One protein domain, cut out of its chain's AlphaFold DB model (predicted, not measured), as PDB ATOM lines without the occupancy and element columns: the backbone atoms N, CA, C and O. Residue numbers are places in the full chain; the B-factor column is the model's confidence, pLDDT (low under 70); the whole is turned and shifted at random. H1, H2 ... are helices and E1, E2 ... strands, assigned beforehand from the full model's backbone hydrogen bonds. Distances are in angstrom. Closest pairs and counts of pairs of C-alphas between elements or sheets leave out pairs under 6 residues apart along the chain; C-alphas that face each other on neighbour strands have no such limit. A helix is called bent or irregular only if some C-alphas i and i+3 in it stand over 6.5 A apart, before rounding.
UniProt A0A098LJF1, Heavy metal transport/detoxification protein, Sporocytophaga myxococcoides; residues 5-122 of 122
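AT A GLANCE: This is residues 5 to 122 of the 122 residues of the protein "Heavy metal transport/detoxification protein" of Sporocytophaga myxococcoides (UniProt A0A098LJF1). A strongly twisted sheet of five strands, E3, E6, E7, E5 and E4, is curled like part of a barrel, and the later part of helix H2, residues 100 to 109, covers it over E7. The hairpin of E1 and E2 is a small separate sheet set off toward one end of the longest axis, and the short helix H1, which follows it in the chain, grazes the large sheet. The printed part has 118 residues, with two named helices and seven named strands in the order E1 E2 H1 E3 E4 E5 E6 H2 E7. The large sheet runs E3 E6 E7 E5 E4 and is mixed; the class is mixed, helices and strands. The whole is compact, with a radius of gyration of the C-alphas of 14.6 A and spans of 39 by 30 by 29 A.

IN THESE COORDINATES: In the large sheet, E3 is residues 46 to 50, E6 residues 81 to 86 and 16.3 A long, E7 residues 117 to 121, E5 residues 66 to 70, and E4 residues 60 to 63. C-alpha 121, where E7 ends, is at (94.818, 96.573, 78.126). H2, residues 94 to 109, measures 20.7 A and begins with C-alpha 94 at (91.262, 91.274, 63.568). H1 is residues 28 to 37, 14.1 A. E1, residues 5 to 10, is 16.5 A long and begins with C-alpha 5 at (81.794, 78.835, 89.546); E2, residues 15 to 20, is 16.1 A long.

HOW THE PARTS SIT: E3 and E4 are the edge strands. E3 and E6 are antiparallel, with N 47 and O 84 at 2.9 A. E6 and E7 are antiparallel at 112 degrees, with N 85 and O 121 at 2.9 A. This pairing is staggered: E6 pairs with E3 over residues 81 to 85 and with E7 over residues 85 to 86. E7 and E5 are parallel at 31 degrees, with N 118 and O 67 at 2.8 A. E5 and E4 form an antiparallel hairpin, with N 68 and O 61 at 2.8 A. Residues 56 to 57 pair antiparallel with residues 60 to 61 of E4. H2 and the sheet make two layers, a helix on one face of a sheet. Its height over the sheet is 6.8 A, from a local plane through just 6 C-alphas; it lies over E7, slantwise to the strands at 36 degrees on the local plane. The closest C-alphas of H2 and E7 are those of Asp 108 and Ala 117, 5.9 A apart. H2 is irregular, C-alphas 99 and 102 being 7.7 A apart, with a kink of 58 degrees near residue 101. H1 only grazes the sheet, with residues 28 to 32, and is apart from H2. E1 and E2 are antiparallel, with N 8 and O 17 at 2.8 A, and both are apart from E3, E4, E5, E6 and E7. In H1 every O i to N i+4 pair is within hydrogen-bond range; in H2 10 of 12 are.

THE WHOLE: The two C-alphas farthest apart, those of Asn 12 and Val 110, are 41.6 A apart. The printed part has no cut, and no link is long. The mean pLDDT of the printed part is 82.3; it is under 70 at residue 19 and residues 21 to 24, 73 to 76 and 112 to 113.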
ATOM      1  N   GLU A   5      82.659  78.846  88.365       71.12
ATOM      2  CA  GLU A   5      81.794  78.835  89.546       71.12
ATOM      3  C   GLU A   5      80.341  79.150  89.182       71.12
ATOM      4  O   GLU A   5      79.424  78.458  89.613       71.12
ATOM      5  N   ALA A   6      80.128  80.184  88.366       71.25
ATOM      6  CA  ALA A   6      78.801  80.594  87.924       71.25
ATOM      7  C   ALA A   6      78.870  81.343  86.591       71.25
ATOM      8  O   ALA A   6      79.884  81.950  86.257       71.25
ATOM      9  N   VAL A   7      77.765  81.349  85.853       72.19
ATOM     10  CA  VAL A   7      77.545  82.259  84.724       72.19
ATOM     11  C   VAL A   7      76.266  83.034  85.018       72.19
ATOM     12  O   VAL A   7      75.228  82.423  85.266       72.19
ATOM     13  N   LYS A   8      76.338  84.366  85.034       71.81
ATOM     14  CA  LYS A   8      75.169  85.246  85.139       71.81
ATOM     15  C   LYS A   8      74.937  85.920  83.800       71.81
ATOM     16  O   LYS A   8      75.878  86.429  83.209       71.81
ATOM     17  N   MET A   9      73.691  85.943  83.354       76.06
ATOM     18  CA  MET A   9      73.301  86.726  82.187       76.06
ATOM     19  C   MET A   9      72.807  88.092  82.657       76.06
ATOM     20  O   MET A   9      71.916  88.153  83.505       76.06
ATOM     21  N   ASP A  10      73.359  89.165  82.100       78.00
ATOM     22  CA  ASP A  10      72.731  90.482  82.128       78.00
ATOM     23  C   ASP A  10      71.879  90.624  80.865       78.00
ATOM     24  O   ASP A  10      72.385  90.785  79.754       78.00
ATOM     25  N   LEU A  11      70.561  90.509  81.030       81.19
ATOM     26  CA  LEU A  11      69.612  90.580  79.917       81.19
ATOM     27  C   LEU A  11      69.412  92.010  79.397       81.19
ATOM     28  O   LEU A  11      68.890  92.173  78.298       81.19
ATOM     29  N   ASN A  12      69.827  93.034  80.151       81.12
ATOM     30  CA  ASN A  12      69.726  94.424  79.707       81.12
ATOM     31  C   ASN A  12      70.823  94.754  78.691       81.12
ATOM     32  O   ASN A  12      70.569  95.470  77.724       81.12
ATOM     33  N   THR A  13      72.029  94.217  78.897       78.38
ATOM     34  CA  THR A  13      73.181  94.408  77.998       78.38
ATOM     35  C   THR A  13      73.431  93.220  77.069       78.38
ATOM     36  O   THR A  13      74.226  93.328  76.136       78.38
ATOM     37  N   ASN A  14      72.712  92.109  77.267       73.56
ATOM     38  CA  ASN A  14      72.923  90.829  76.588       73.56
ATOM     39  C   ASN A  14      74.357  90.292  76.788       73.56
ATOM     40  O   ASN A  14      74.986  89.773  75.863       73.56
ATOM     41  N   GLU A  15      74.879  90.439  78.007       70.31
ATOM     42  CA  GLU A  15      76.227  90.024  78.399       70.31
ATOM     43  C   GLU A  15      76.191  88.794  79.313       70.31
ATOM     44  O   GLU A  15      75.289  88.617  80.129       70.31
ATOM     45  N   ALA A  16      77.206  87.936  79.192       71.31
ATOM     46  CA  ALA A  16      77.418  86.803  80.085       71.31
ATOM     47  C   ALA A  16      78.607  87.093  81.013       71.31
ATOM     48  O   ALA A  16      79.749  87.193  80.567       71.31
ATOM     49  N   ILE A  17      78.347  87.188  82.313       70.19
ATOM     50  CA  ILE A  17      79.351  87.374  83.359       70.19
ATOM     51  C   ILE A  17      79.747  85.998  83.895       70.19
ATOM     52  O   ILE A  17      78.947  85.312  84.533       70.19
ATOM     53  N   VAL A  18      80.992  85.592  83.650       73.62
ATOM     54  CA  VAL A  18      81.529  84.304  84.109       73.62
ATOM     55  C   VAL A  18      82.328  84.501  85.396       73.62
ATOM     56  O   VAL A  18      83.329  85.212  85.422       73.62
ATOM     57  N   PHE A  19      81.900  83.837  86.466       66.94
ATOM     58  CA  PHE A  19      82.581  83.788  87.756       66.94
ATOM     59  C   PHE A  19      83.486  82.562  87.800       66.94
ATOM     60  O   PHE A  19      83.052  81.449  87.493       66.94
ATOM     61  N   PHE A  20      84.738  82.757  88.200       71.75
ATOM     62  CA  PHE A  20      85.730  81.692  88.306       71.75
ATOM     63  C   PHE A  20      86.017  81.352  89.766       71.75
ATOM     64  O   PHE A  20      86.151  82.244  90.604       71.75
ATOM     65  N   HIS A  21      86.175  80.063  90.062       64.31
ATOM     66  CA  HIS A  21      86.556  79.597  91.389       64.31
ATOM     67  C   HIS A  21      87.947  80.112  91.775       64.31
ATOM     68  O   HIS A  21      88.946  79.739  91.161       64.31
ATOM     69  N   LYS A  22      88.029  80.871  92.876       60.72
ATOM     70  CA  LYS A  22      89.289  81.441  93.400       60.72
ATOM     71  C   LYS A  22      90.382  80.402  93.689       60.72
ATOM     72  O   LYS A  22      91.561  80.732  93.662       60.72
ATOM     73  N   LYS A  23      89.994  79.155  93.986       61.97
ATOM     74  CA  LYS A  23      90.911  78.060  94.352       61.97
ATOM     75  C   LYS A  23      91.662  77.443  93.169       61.97
ATOM     76  O   LYS A  23      92.604  76.687  93.387       61.97
ATOM     77  N   TYR A  24      91.246  77.724  91.933       65.50
ATOM     78  CA  TYR A  24      91.882  77.171  90.743       65.50
ATOM     79  C   TYR A  24      92.626  78.254  89.972       65.50
ATOM     80  O   TYR A  24      92.154  79.376  89.818       65.50
ATOM     81  N   LYS A  25      93.792  77.886  89.435       70.31
ATOM     82  CA  LYS A  25      94.522  78.724  88.486       70.31
ATOM     83  C   LYS A  25      93.694  78.845  87.202       70.31
ATOM     84  O   LYS A  25      93.644  77.906  86.404       70.31
ATOM     85  N   THR A  26      93.004  79.971  87.032       72.00
ATOM     86  CA  THR A  26      92.173  80.237  85.853       72.00
ATOM     87  C   THR A  26      93.040  80.377  84.612       72.00
ATOM     88  O   THR A  26      94.021  81.113  84.605       72.00
ATOM     89  N   ASP A  27      92.659  79.683  83.542       81.31
ATOM     90  CA  ASP A  27      93.301  79.799  82.239       81.31
ATOM     91  C   ASP A  27      92.364  80.477  81.238       81.31
ATOM     92  O   ASP A  27      91.566  79.818  80.566       81.31
ATOM     93  N   PHE A  28      92.485  81.798  81.118       80.44
ATOM     94  CA  PHE A  28      91.623  82.598  80.246       80.44
ATOM     95  C   PHE A  28      91.756  82.235  78.758       80.44
ATOM     96  O   PHE A  28      90.771  82.327  78.027       80.44
ATOM     97  N   LYS A  29      92.918  81.723  78.313       79.75
ATOM     98  CA  LYS A  29      93.106  81.222  76.938       79.75
ATOM     99  C   LYS A  29      92.280  79.949  76.694       79.75
ATOM    100  O   LYS A  29      91.714  79.765  75.618       79.75
ATOM    101  N   LYS A  30      92.145  79.069  77.696       82.12
ATOM    102  CA  LYS A  30      91.259  77.889  77.605       82.12
ATOM    103  C   LYS A  30      89.784  78.258  77.664       82.12
ATOM    104  O   LYS A  30      88.986  77.609  76.991       82.12
ATOM    105  N   VAL A  31      89.419  79.259  78.464       80.81
ATOM    106  CA  VAL A  31      88.046  79.787  78.510       80.81
ATOM    107  C   VAL A  31      87.644  80.291  77.129       80.81
ATOM    108  O   VAL A  31      86.665  79.800  76.570       80.81
ATOM    109  N   SER A  32      88.433  81.207  76.554       79.94
ATOM    110  CA  SER A  32      88.143  81.804  75.248       79.94
ATOM    111  C   SER A  32      88.051  80.745  74.152       79.94
ATOM    112  O   SER A  32      87.081  80.720  73.396       79.94
ATOM    113  N   LYS A  33      89.002  79.801  74.127       80.56
ATOM    114  CA  LYS A  33      88.994  78.690  73.175       80.56
ATOM    115  C   LYS A  33      87.746  77.817  73.299       80.56
ATOM    116  O   LYS A  33      87.160  77.480  72.282       80.56
ATOM    117  N   LYS A  34      87.315  77.462  74.513       79.00
ATOM    118  CA  LYS A  34      86.125  76.617  74.708       79.00
ATOM    119  C   LYS A  34      84.835  77.292  74.256       79.00
ATOM    120  O   LYS A  34      83.976  76.615  73.698       79.00
ATOM    121  N   ILE A  35      84.705  78.599  74.476       76.81
ATOM    122  CA  ILE A  35      83.546  79.358  73.992       76.81
ATOM    123  C   ILE A  35      83.552  79.389  72.457       76.81
ATOM    124  O   ILE A  35      82.537  79.068  71.839       76.81
ATOM    125  N   TYR A  36      84.718  79.650  71.857       76.44
ATOM    126  CA  TYR A  36      84.904  79.627  70.405       76.44
ATOM    127  C   TYR A  36      84.591  78.261  69.781       76.44
ATOM    128  O   TYR A  36      83.811  78.173  68.835       76.44
ATOM    129  N   ASP A  37      85.139  77.184  70.348       77.81
ATOM    130  CA  ASP A  37      84.912  75.808  69.892       77.81
ATOM    131  C   ASP A  37      83.432  75.384  70.024       77.81
ATOM    132  O   ASP A  37      82.993  74.473  69.329       77.81
ATOM    133  N   SER A  38      82.651  76.056  70.882       76.62
ATOM    134  CA  SER A  38      81.208  75.820  71.059       76.62
ATOM    135  C   SER A  38      80.329  76.607  70.075       76.62
ATOM    136  O   SER A  38      79.106  76.567  70.186       76.62
ATOM    137  N   GLY A  39      80.926  77.335  69.125       73.44
ATOM    138  CA  GLY A  39      80.205  78.098  68.101       73.44
ATOM    139  C   GLY A  39      79.850  79.536  68.491       73.44
ATOM    140  O   GLY A  39      79.141  80.205  67.744       73.44
ATOM    141  N   PHE A  40      80.354  80.035  69.624       74.69
ATOM    142  CA  PHE A  40      80.117  81.404  70.082       74.69
ATOM    143  C   PHE A  40      81.375  82.262  69.943       74.69
ATOM    144  O   PHE A  40      82.485  81.815  70.220       74.69
ATOM    145  N   SER A  41      81.218  83.527  69.565       70.44
ATOM    146  CA  SER A  41      82.303  84.504  69.641       70.44
ATOM    147  C   SER A  41      82.297  85.205  70.999       70.44
ATOM    148  O   SER A  41      81.257  85.632  71.493       70.44
ATOM    149  N   VAL A  42      83.478  85.352  71.601       73.00
ATOM    150  CA  VAL A  42      83.668  86.197  72.783       73.00
ATOM    151  C   VAL A  42      84.125  87.562  72.306       73.00
ATOM    152  O   VAL A  42      85.155  87.669  71.644       73.00
ATOM    153  N   ARG A  43      83.355  88.605  72.622       72.19
ATOM    154  CA  ARG A  43      83.748  89.979  72.294       72.19
ATOM    155  C   ARG A  43      84.855  90.488  73.211       72.19
ATOM    156  O   ARG A  43      85.716  91.219  72.740       72.19
ATOM    157  N   GLU A  44      84.797  90.135  74.492       79.50
ATOM    158  CA  GLU A  44      85.722  90.612  75.512       79.50
ATOM    159  C   GLU A  44      85.706  89.687  76.737       79.50
ATOM    160  O   GLU A  44      84.673  89.111  77.077       79.50
ATOM    161  N   ILE A  45      86.855  89.552  77.402       81.62
ATOM    162  CA  ILE A  45      86.948  89.052  78.778       81.62
ATOM    163  C   ILE A  45      87.697  90.115  79.571       81.62
ATOM    164  O   ILE A  45      88.828  90.453  79.213       81.62
ATOM    165  N   SER A  46      87.095  90.601  80.652       83.75
ATOM    166  CA  SER A  46      87.704  91.562  81.568       83.75
ATOM    167  C   SER A  46      87.701  91.050  83.006       83.75
ATOM    168  O   SER A  46      86.951  90.146  83.378       83.75
ATOM    169  N   THR A  47      88.619  91.574  83.808       83.06
ATOM    170  CA  THR A  47      88.728  91.284  85.238       83.06
ATOM    171  C   THR A  47      89.367  92.470  85.954       83.06
ATOM    172  O   THR A  47      89.845  93.398  85.304       83.06
ATOM    173  N   SER A  48      89.375  92.440  87.282       85.25
ATOM    174  CA  SER A  48      89.951  93.491  88.113       85.25
ATOM    175  C   SER A  48      91.033  92.909  89.012       85.25
ATOM    176  O   SER A  48      90.903  91.796  89.527       85.25
ATOM    177  N   LEU A  49      92.115  93.660  89.198       85.19
ATOM    178  CA  LEU A  49      93.153  93.358  90.180       85.19
ATOM    179  C   LEU A  49      93.404  94.590  91.038       85.19
ATOM    180  O   LEU A  49      93.328  95.720  90.555       85.19
ATOM    181  N   ASN A  50      93.737  94.355  92.305       88.44
ATOM    182  CA  ASN A  50      94.325  95.389  93.138       88.44
ATOM    183  C   ASN A  50      95.838  95.438  92.869       88.44
ATOM    184  O   ASN A  50      96.544  94.454  93.096       88.44
ATOM    185  N   PHE A  51      96.315  96.579  92.371       89.75
ATOM    186  CA  PHE A  51      97.714  96.802  92.013       89.75
ATOM    187  C   PHE A  51      98.588  97.291  93.175       89.75
ATOM    188  O   PHE A  51      99.805  97.295  93.034       89.75
ATOM    189  N   ASP A  52      98.017  97.607  94.343       89.44
ATOM    190  CA  ASP A  52      98.778  98.063  95.520       89.44
ATOM    191  C   ASP A  52      99.794  97.022  96.012       89.44
ATOM    192  O   ASP A  52     100.800  97.365  96.630       89.44
ATOM    193  N   THR A  53      99.547  95.739  95.732       85.56
ATOM    194  CA  THR A  53     100.416  94.622  96.132       85.56
ATOM    195  C   THR A  53     101.190  94.007  94.964       85.56
ATOM    196  O   THR A  53     101.783  92.940  95.127       85.56
ATOM    197  N   ILE A  54     101.153  94.611  93.771       89.06
ATOM    198  CA  ILE A  54     101.746  94.048  92.551       89.06
ATOM    199  C   ILE A  54     102.954  94.889  92.138       89.06
ATOM    200  O   ILE A  54     102.825  96.058  91.792       89.06
ATOM    201  N   SER A  55     104.134  94.266  92.110       89.12
ATOM    202  CA  SER A  55     105.325  94.896  91.535       89.12
ATOM    203  C   SER A  55     105.254  94.867  90.008       89.12
ATOM    204  O   SER A  55     105.097  93.797  89.411       89.12
ATOM    205  N   ILE A  56     105.379  96.037  89.382       88.69
ATOM    206  CA  ILE A  56     105.382  96.197  87.926       88.69
ATOM    207  C   ILE A  56     106.805  96.499  87.462       88.69
ATOM    208  O   ILE A  56     107.419  97.478  87.878       88.69
ATOM    209  N   GLU A  57     107.305  95.681  86.541       87.88
ATOM    210  CA  GLU A  57     108.611  95.828  85.911       87.88
ATOM    211  C   GLU A  57     108.431  96.193  84.434       87.88
ATOM    212  O   GLU A  57     108.030  95.379  83.597       87.88
ATOM    213  N   GLY A  58     108.714  97.453  84.097       88.12
ATOM    214  CA  GLY A  58     108.531  97.969  82.742       88.12
ATOM    215  C   GLY A  58     107.053  98.023  82.353       88.12
ATOM    216  O   GLY A  58     106.352  98.957  82.730       88.12
ATOM    217  N   ASN A  59     106.598  97.050  81.566       90.12
ATOM    218  CA  ASN A  59     105.196  96.886  81.172       90.12
ATOM    219  C   ASN A  59     104.634  95.514  81.569       90.12
ATOM    220  O   ASN A  59     103.629  95.082  81.010       90.12
ATOM    221  N   ALA A  60     105.293  94.802  82.481       91.31
ATOM    222  CA  ALA A  60     104.878  93.472  82.881       91.31
ATOM    223  C   ALA A  60     104.856  93.302  84.398       91.31
ATOM    224  O   ALA A  60     105.569  93.977  85.132       91.31
ATOM    225  N   PHE A  61     104.045  92.361  84.860       91.12
ATOM    226  CA  PHE A  61     103.984  91.948  86.258       91.12
ATOM    227  C   PHE A  61     103.670  90.454  86.349       91.12
ATOM    228  O   PHE A  61     103.339  89.813  85.347       91.12
ATOM    229  N   GLN A  62     103.797  89.880  87.545       90.06
ATOM    230  CA  GLN A  62     103.509  88.466  87.782       90.06
ATOM    231  C   GLN A  62     102.412  88.290  88.827       90.06
ATOM    232  O   GLN A  62     102.431  88.929  89.875       90.06
ATOM    233  N   VAL A  63     101.482  87.377  88.551       86.50
ATOM    234  CA  VAL A  63     100.432  86.950  89.484       86.50
ATOM    235  C   VAL A  63     100.307  85.437  89.388       86.50
ATOM    236  O   VAL A  63     100.164  84.890  88.297       86.50
ATOM    237  N   ASN A  64     100.368  84.739  90.526       84.06
ATOM    238  CA  ASN A  64     100.216  83.276  90.598       84.06
ATOM    239  C   ASN A  64     101.147  82.497  89.636       84.06
ATOM    240  O   ASN A  64     100.778  81.458  89.072       84.06
ATOM    241  N   GLY A  65     102.362  83.018  89.429       86.06
ATOM    242  CA  GLY A  65     103.381  82.444  88.548       86.06
ATOM    243  C   GLY A  65     103.148  82.656  87.048       86.06
ATOM    244  O   GLY A  65     103.981  82.211  86.261       86.06
ATOM    245  N   ASP A  66     102.062  83.321  86.645       89.00
ATOM    246  CA  ASP A  66     101.837  83.763  85.267       89.00
ATOM    247  C   ASP A  66     102.296  85.207  85.082       89.00
ATOM    248  O   ASP A  66     102.263  86.013  86.015       89.00
ATOM    249  N   LYS A  67     102.723  85.528  83.861       92.06
ATOM    250  CA  LYS A  67     103.210  86.851  83.490       92.06
ATOM    251  C   LYS A  67     102.147  87.600  82.700       92.06
ATOM    252  O   LYS A  67     101.580  87.078  81.741       92.06
ATOM    253  N   PHE A  68     101.895  88.834  83.102       92.06
ATOM    254  CA  PHE A  68     100.930  89.728  82.479       92.06
ATOM    255  C   PHE A  68     101.685  90.872  81.823       92.06
ATOM    256  O   PHE A  68     102.514  91.509  82.463       92.06
ATOM    257  N   TYR A  69     101.391  91.114  80.552       93.12
ATOM    258  CA  TYR A  69     101.957  92.174  79.736       93.12
ATOM    259  C   TYR A  69     100.895  93.228  79.471       93.12
ATOM    260  O   TYR A  69      99.881  92.956  78.826       93.12
ATOM    261  N   ILE A  70     101.148  94.437  79.946       92.19
ATOM    262  CA  ILE A  70     100.328  95.610  79.685       92.19
ATOM    263  C   ILE A  70     100.693  96.111  78.285       92.19
ATOM    264  O   ILE A  70     101.837  96.500  78.020       92.19
ATOM    265  N   LEU A  71      99.723  96.050  77.373       91.12
ATOM    266  CA  LEU A  71      99.820  96.581  76.021       91.12
ATOM    267  C   LEU A  71      99.059  97.906  75.961       91.12
ATOM    268  O   LEU A  71      97.842  97.957  76.126       91.12
ATOM    269  N   GLY A  72      99.797  98.983  75.732       83.00
ATOM    270  CA  GLY A  72      99.287 100.346  75.716       83.00
ATOM    271  C   GLY A  72     100.427 101.325  75.468       83.00
ATOM    272  O   GLY A  72     101.597 100.969  75.617       83.00
ATOM    273  N   GLU A  73     100.088 102.536  75.040       64.31
ATOM    274  CA  GLU A  73     101.081 103.588  74.774       64.31
ATOM    275  C   GLU A  73     101.514 104.303  76.061       64.31
ATOM    276  O   GLU A  73     102.636 104.801  76.144       64.31
ATOM    277  N   GLU A  74     100.675 104.274  77.098       65.81
ATOM    278  CA  GLU A  74     100.956 104.886  78.393       65.81
ATOM    279  C   GLU A  74     101.294 103.831  79.449       65.81
ATOM    280  O   GLU A  74     100.707 102.748  79.494       65.81
ATOM    281  N   ARG A  75     102.255 104.162  80.320       67.62
ATOM    282  CA  ARG A  75     102.594 103.385  81.519       67.62
ATOM    283  C   ARG A  75     101.979 104.079  82.736       67.62
ATOM    284  O   ARG A  75     102.647 104.918  83.340       67.62
ATOM    285  N   PRO A  76     100.712 103.806  83.075       66.44
ATOM    286  CA  PRO A  76     100.102 104.419  84.241       66.44
ATOM    287  C   PRO A  76     100.774 103.905  85.518       66.44
ATOM    288  O   PRO A  76     101.098 102.722  85.630       66.44
ATOM    289  N   ASN A  77     100.936 104.786  86.507       75.88
ATOM    290  CA  ASN A  77     101.155 104.356  87.886       75.88
ATOM    291  C   ASN A  77      99.882 103.631  88.344       75.88
ATOM    292  O   ASN A  77      98.880 104.269  88.674       75.88
ATOM    293  N   LEU A  78      99.890 102.299  88.280       84.06
ATOM    294  CA  LEU A  78      98.754 101.474  88.674       84.06
ATOM    295  C   LEU A  78      98.716 101.344  90.193       84.06
ATOM    296  O   LEU A  78      99.636 100.806  90.797       84.06
ATOM    297  N   THR A  79      97.633 101.829  90.791       87.94
ATOM    298  CA  THR A  79      97.350 101.719  92.225       87.94
ATOM    299  C   THR A  79      95.874 101.403  92.430       87.94
ATOM    300  O   THR A  79      95.031 101.775  91.610       87.94
ATOM    301  N   GLY A  80      95.551 100.726  93.525       89.75
ATOM    302  CA  GLY A  80      94.208 100.289  93.874       89.75
ATOM    303  C   GLY A  80      93.615  99.281  92.893       89.75
ATOM    304  O   GLY A  80      94.308  98.662  92.081       89.75
ATOM    305  N   GLU A  81      92.297  99.114  92.972       90.25
ATOM    306  CA  GLU A  81      91.555  98.245  92.066       90.25
ATOM    307  C   GLU A  81      91.471  98.869  90.666       90.25
ATOM    308  O   GLU A  81      91.058 100.023  90.488       90.25
ATOM    309  N   ARG A  82      91.905  98.112  89.658       88.62
ATOM    310  CA  ARG A  82      91.795  98.482  88.247       88.62
ATOM    311  C   ARG A  82      91.268  97.307  87.450       88.62
ATOM    312  O   ARG A  82      91.737  96.179  87.606       88.62
ATOM    313  N   SER A  83      90.310  97.606  86.585       86.81
ATOM    314  CA  SER A  83      89.823  96.671  85.580       86.81
ATOM    315  C   SER A  83      90.750  96.671  84.373       86.81
ATOM    316  O   SER A  83      91.356  97.686  84.042       86.81
ATOM    317  N   PHE A  84      90.862  95.525  83.721       87.94
ATOM    318  CA  PHE A  84      91.565  95.364  82.459       87.94
ATOM    319  C   PHE A  84      90.911  94.244  81.661       87.94
ATOM    320  O   PHE A  84      90.264  93.349  82.213       87.94
ATOM    321  N   ARG A  85      91.128  94.265  80.351       90.31
ATOM    322  CA  ARG A  85      90.656  93.226  79.436       90.31
ATOM    323  C   ARG A  85      91.801  92.444  78.829       90.31
ATOM    324  O   ARG A  85      92.887  92.976  78.611       90.31
ATOM    325  N   PHE A  86      91.538  91.178  78.534       90.44
ATOM    326  CA  PHE A  86      92.495  90.291  77.892       90.44
ATOM    327  C   PHE A  86      92.539  90.519  76.384       90.44
ATOM    328  O   PHE A  86      91.516  90.598  75.707       90.44
ATOM    329  N   LEU A  87      93.757  90.557  75.854       90.69
ATOM    330  CA  LEU A  87      94.053  90.700  74.441       90.69
ATOM    331  C   LEU A  87      94.559  89.362  73.907       90.69
ATOM    332  O   LEU A  87      95.649  88.903  74.242       90.69
ATOM    333  N   ASP A  88      93.759  88.725  73.062       86.62
ATOM    334  CA  ASP A  88      94.112  87.485  72.376       86.62
ATOM    335  C   ASP A  88      93.436  87.459  71.005       86.62
ATOM    336  O   ASP A  88      92.404  88.102  70.813       86.62
ATOM    337  N   LYS A  89      93.980  86.695  70.050       86.19
ATOM    338  CA  LYS A  89      93.430  86.567  68.691       86.19
ATOM    339  C   LYS A  89      91.927  86.257  68.675       86.19
ATOM    340  O   LYS A  89      91.241  86.696  67.757       86.19
ATOM    341  N   ASN A  90      91.436  85.510  69.665       83.12
ATOM    342  CA  ASN A  90      90.027  85.120  69.767       83.12
ATOM    343  C   ASN A  90      89.184  86.035  70.674       83.12
ATOM    344  O   ASN A  90      88.005  85.758  70.863       83.12
ATOM    345  N   LEU A  91      89.782  87.080  71.252       83.50
ATOM    346  CA  LEU A  91      89.143  88.002  72.198       83.50
ATOM    347  C   LEU A  91      89.077  89.444  71.696       83.50
ATOM    348  O   LEU A  91      88.454  90.278  72.337       83.50
ATOM    349  N   ILE A  92      89.734  89.756  70.579       86.88
ATOM    350  CA  ILE A  92      89.751  91.099  69.999       86.88
ATOM    351  C   ILE A  92      89.514  91.044  68.494       86.88
ATOM    352  O   ILE A  92      89.679  90.011  67.842       86.88
ATOM    353  N   SER A  93      89.129  92.181  67.914       87.12
ATOM    354  CA  SER A  93      88.912  92.265  66.468       87.12
ATOM    355  C   SER A  93      90.199  91.971  65.686       87.12
ATOM    356  O   SER A  93      91.301  92.251  66.153       87.12
ATOM    357  N   LYS A  94      90.086  91.491  64.439       89.25
ATOM    358  CA  LYS A  94      91.262  91.274  63.568       89.25
ATOM    359  C   LYS A  94      92.123  92.535  63.421       89.25
ATOM    360  O   LYS A  94      93.344  92.439  63.425       89.25
ATOM    361  N   LYS A  95      91.485  93.707  63.306       91.69
ATOM    362  CA  LYS A  95      92.162  95.008  63.189       91.69
ATOM    363  C   LYS A  95      92.999  95.306  64.431       91.69
ATOM    364  O   LYS A  95      94.151  95.711  64.320       91.69
ATOM    365  N   GLU A  96      92.418  95.083  65.601       90.94
ATOM    366  CA  GLU A  96      93.091  95.299  66.874       90.94
ATOM    367  C   GLU A  96      94.196  94.269  67.120       90.94
ATOM    368  O   GLU A  96      95.301  94.631  67.515       90.94
ATOM    369  N   TYR A  97      93.948  93.000  66.789       91.94
ATOM    370  CA  TYR A  97      94.969  91.964  66.854       91.94
ATOM    371  C   TYR A  97      96.172  92.306  65.981       91.94
ATOM    372  O   TYR A  97      97.301  92.161  66.433       91.94
ATOM    373  N   SER A  98      95.969  92.826  64.768       93.69
ATOM    374  CA  SER A  98      97.081  93.259  63.916       93.69
ATOM    375  C   SER A  98      97.969  94.312  64.586       93.69
ATOM    376  O   SER A  98      99.188  94.209  64.454       93.69
ATOM    377  N   ARG A  99      97.398  95.252  65.360       93.75
ATOM    378  CA  ARG A  99      98.160  96.268  66.119       93.75
ATOM    379  C   ARG A  99      99.094  95.634  67.152       93.75
ATOM    380  O   ARG A  99     100.218  96.089  67.320       93.75
ATOM    381  N   TRP A 100      98.638  94.574  67.818       93.25
ATOM    382  CA  TRP A 100      99.345  93.965  68.950       93.25
ATOM    383  C   TRP A 100     100.091  92.672  68.614       93.25
ATOM    384  O   TRP A 100     100.876  92.183  69.423       93.25
ATOM    385  N   SER A 101      99.874  92.114  67.423       92.56
ATOM    386  CA  SER A 101     100.293  90.754  67.070       92.56
ATOM    387  C   SER A 101     101.795  90.511  67.181       92.56
ATOM    388  O   SER A 101     102.193  89.389  67.484       92.56
ATOM    389  N   TYR A 102     102.620  91.534  66.948       93.06
ATOM    390  CA  TYR A 102     104.063  91.448  67.149       93.06
ATOM    391  C   TYR A 102     104.388  91.170  68.622       93.06
ATOM    392  O   TYR A 102     104.953  90.126  68.931       93.06
ATOM    393  N   PHE A 103     103.933  92.037  69.533       91.38
ATOM    394  CA  PHE A 103     104.172  91.893  70.970       91.38
ATOM    395  C   PHE A 103     103.590  90.593  71.527       91.38
ATOM    396  O   PHE A 103     104.271  89.896  72.274       91.38
ATOM    397  N   ILE A 104     102.371  90.231  71.108       91.44
ATOM    398  CA  ILE A 104     101.717  88.989  71.543       91.44
ATOM    399  C   ILE A 104     102.580  87.772  71.192       91.44
ATOM    400  O   ILE A 104     102.832  86.924  72.045       91.44
ATOM    401  N   LYS A 105     103.063  87.694  69.946       90.62
ATOM    402  CA  LYS A 105     103.884  86.569  69.485       90.62
ATOM    403  C   LYS A 105     105.257  86.544  70.147       90.62
ATOM    404  O   LYS A 105     105.720  85.466  70.495       90.62
ATOM    405  N   GLU A 106     105.911  87.695  70.293       90.69
ATOM    406  CA  GLU A 106     107.238  87.761  70.914       90.69
ATOM    407  C   GLU A 106     107.191  87.334  72.380       90.69
ATOM    408  O   GLU A 106     107.984  86.496  72.796       90.69
ATOM    409  N   ASN A 107     106.217  87.820  73.148       89.62
ATOM    410  CA  ASN A 107     106.075  87.435  74.548       89.62
ATOM    411  C   ASN A 107     105.711  85.950  74.700       89.62
ATOM    412  O   ASN A 107     106.311  85.262  75.527       89.62
ATOM    413  N   ASP A 108     104.792  85.429  73.875       86.06
ATOM    414  CA  ASP A 108     104.383  84.018  73.926       86.06
ATOM    415  C   ASP A 108     105.555  83.053  73.633       86.06
ATOM    416  O   ASP A 108     105.577  81.955  74.185       86.06
ATOM    417  N   LYS A 109     106.566  83.447  72.838       85.19
ATOM    418  CA  LYS A 109     107.755  82.609  72.549       85.19
ATOM    419  C   LYS A 109     108.631  82.326  73.769       85.19
ATOM    420  O   LYS A 109     109.327  81.315  73.796       85.19
ATOM    421  N   VAL A 110     108.651  83.233  74.743       81.38
ATOM    422  CA  VAL A 110     109.579  83.177  75.889       81.38
ATOM    423  C   VAL A 110     108.980  82.380  77.061       81.38
ATOM    424  O   VAL A 110     109.634  82.167  78.077       81.38
ATOM    425  N   HIS A 111     107.728  81.934  76.934       76.56
ATOM    426  CA  HIS A 111     106.934  81.381  78.028       76.56
ATOM    427  C   HIS A 111     106.669  79.890  77.813       76.56
ATOM    428  O   HIS A 111     106.394  79.440  76.704       76.56
ATOM    429  N   SER A 112     106.764  79.109  78.889       69.38
ATOM    430  CA  SER A 112     106.511  77.661  78.859       69.38
ATOM    431  C   SER A 112     105.052  77.343  79.193       69.38
ATOM    432  O   SER A 112     104.333  78.174  79.739       69.38
ATOM    433  N   GLU A 113     104.608  76.102  78.982       66.75
ATOM    434  CA  GLU A 113     103.253  75.680  79.383       66.75
ATOM    435  C   GLU A 113     102.957  75.875  80.888       66.75
ATOM    436  O   GLU A 113     101.792  75.980  81.283       66.75
ATOM    437  N   LYS A 114     104.001  75.938  81.731       71.94
ATOM    438  CA  LYS A 114     103.894  76.090  83.192       71.94
ATOM    439  C   LYS A 114     103.738  77.546  83.652       71.94
ATOM    440  O   LYS A 114     103.115  77.778  84.690       71.94
ATOM    441  N   GLN A 115     104.269  78.501  82.889       81.88
ATOM    442  CA  GLN A 115     104.186  79.941  83.154       81.88
ATOM    443  C   GLN A 115     103.603  80.618  81.921       81.88
ATOM    444  O   GLN A 115     104.285  80.753  80.910       81.88
ATOM    445  N   LYS A 116     102.343  81.041  81.994       86.12
ATOM    446  CA  LYS A 116     101.647  81.597  80.831       86.12
ATOM    447  C   LYS A 116     101.907  83.086  80.700       86.12
ATOM    448  O   LYS A 116     102.036  83.786  81.701       86.12
ATOM    449  N   ALA A 117     101.927  83.550  79.455       91.12
ATOM    450  CA  ALA A 117     101.844  84.961  79.122       91.12
ATOM    451  C   ALA A 117     100.387  85.348  78.841       91.12
ATOM    452  O   ALA A 117      99.709  84.731  78.005       91.12
ATOM    453  N   TYR A 118      99.928  86.391  79.524       92.31
ATOM    454  CA  TYR A 118      98.684  87.096  79.247       92.31
ATOM    455  C   TYR A 118      98.996  88.505  78.763       92.31
ATOM    456  O   TYR A 118      99.912  89.151  79.263       92.31
ATOM    457  N   HIS A 119      98.215  88.982  77.803       93.62
ATOM    458  CA  HIS A 119      98.298  90.348  77.305       93.62
ATOM    459  C   HIS A 119      97.032  91.068  77.714       93.62
ATOM    460  O   HIS A 119      95.944  90.505  77.579       93.62
ATOM    461  N   ILE A 120      97.172  92.279  78.235       92.75
ATOM    462  CA  ILE A 120      96.049  93.043  78.757       92.75
ATOM    463  C   ILE A 120      96.100  94.485  78.268       92.75
ATOM    464  O   ILE A 120      97.182  95.025  78.042       92.75
ATOM    465  N   SER A 121      94.935  95.113  78.142       91.12
ATOM    466  CA  SER A 121      94.818  96.573  78.126       91.12
ATOM    467  C   SER A 121      93.969  97.013  79.305       91.12
ATOM    468  O   SER A 121      92.961  96.367  79.605       91.12
ATOM    469  N   LEU A 122      94.384  98.106  79.930       85.62
ATOM    470  CA  LEU A 122      93.637  98.802  80.973       85.62
ATOM    471  C   LEU A 122      92.531  99.666  80.363       85.62
ATOM    472  O   LEU A 122      92.694 100.064  79.185       85.62
TER     473      LEU A 122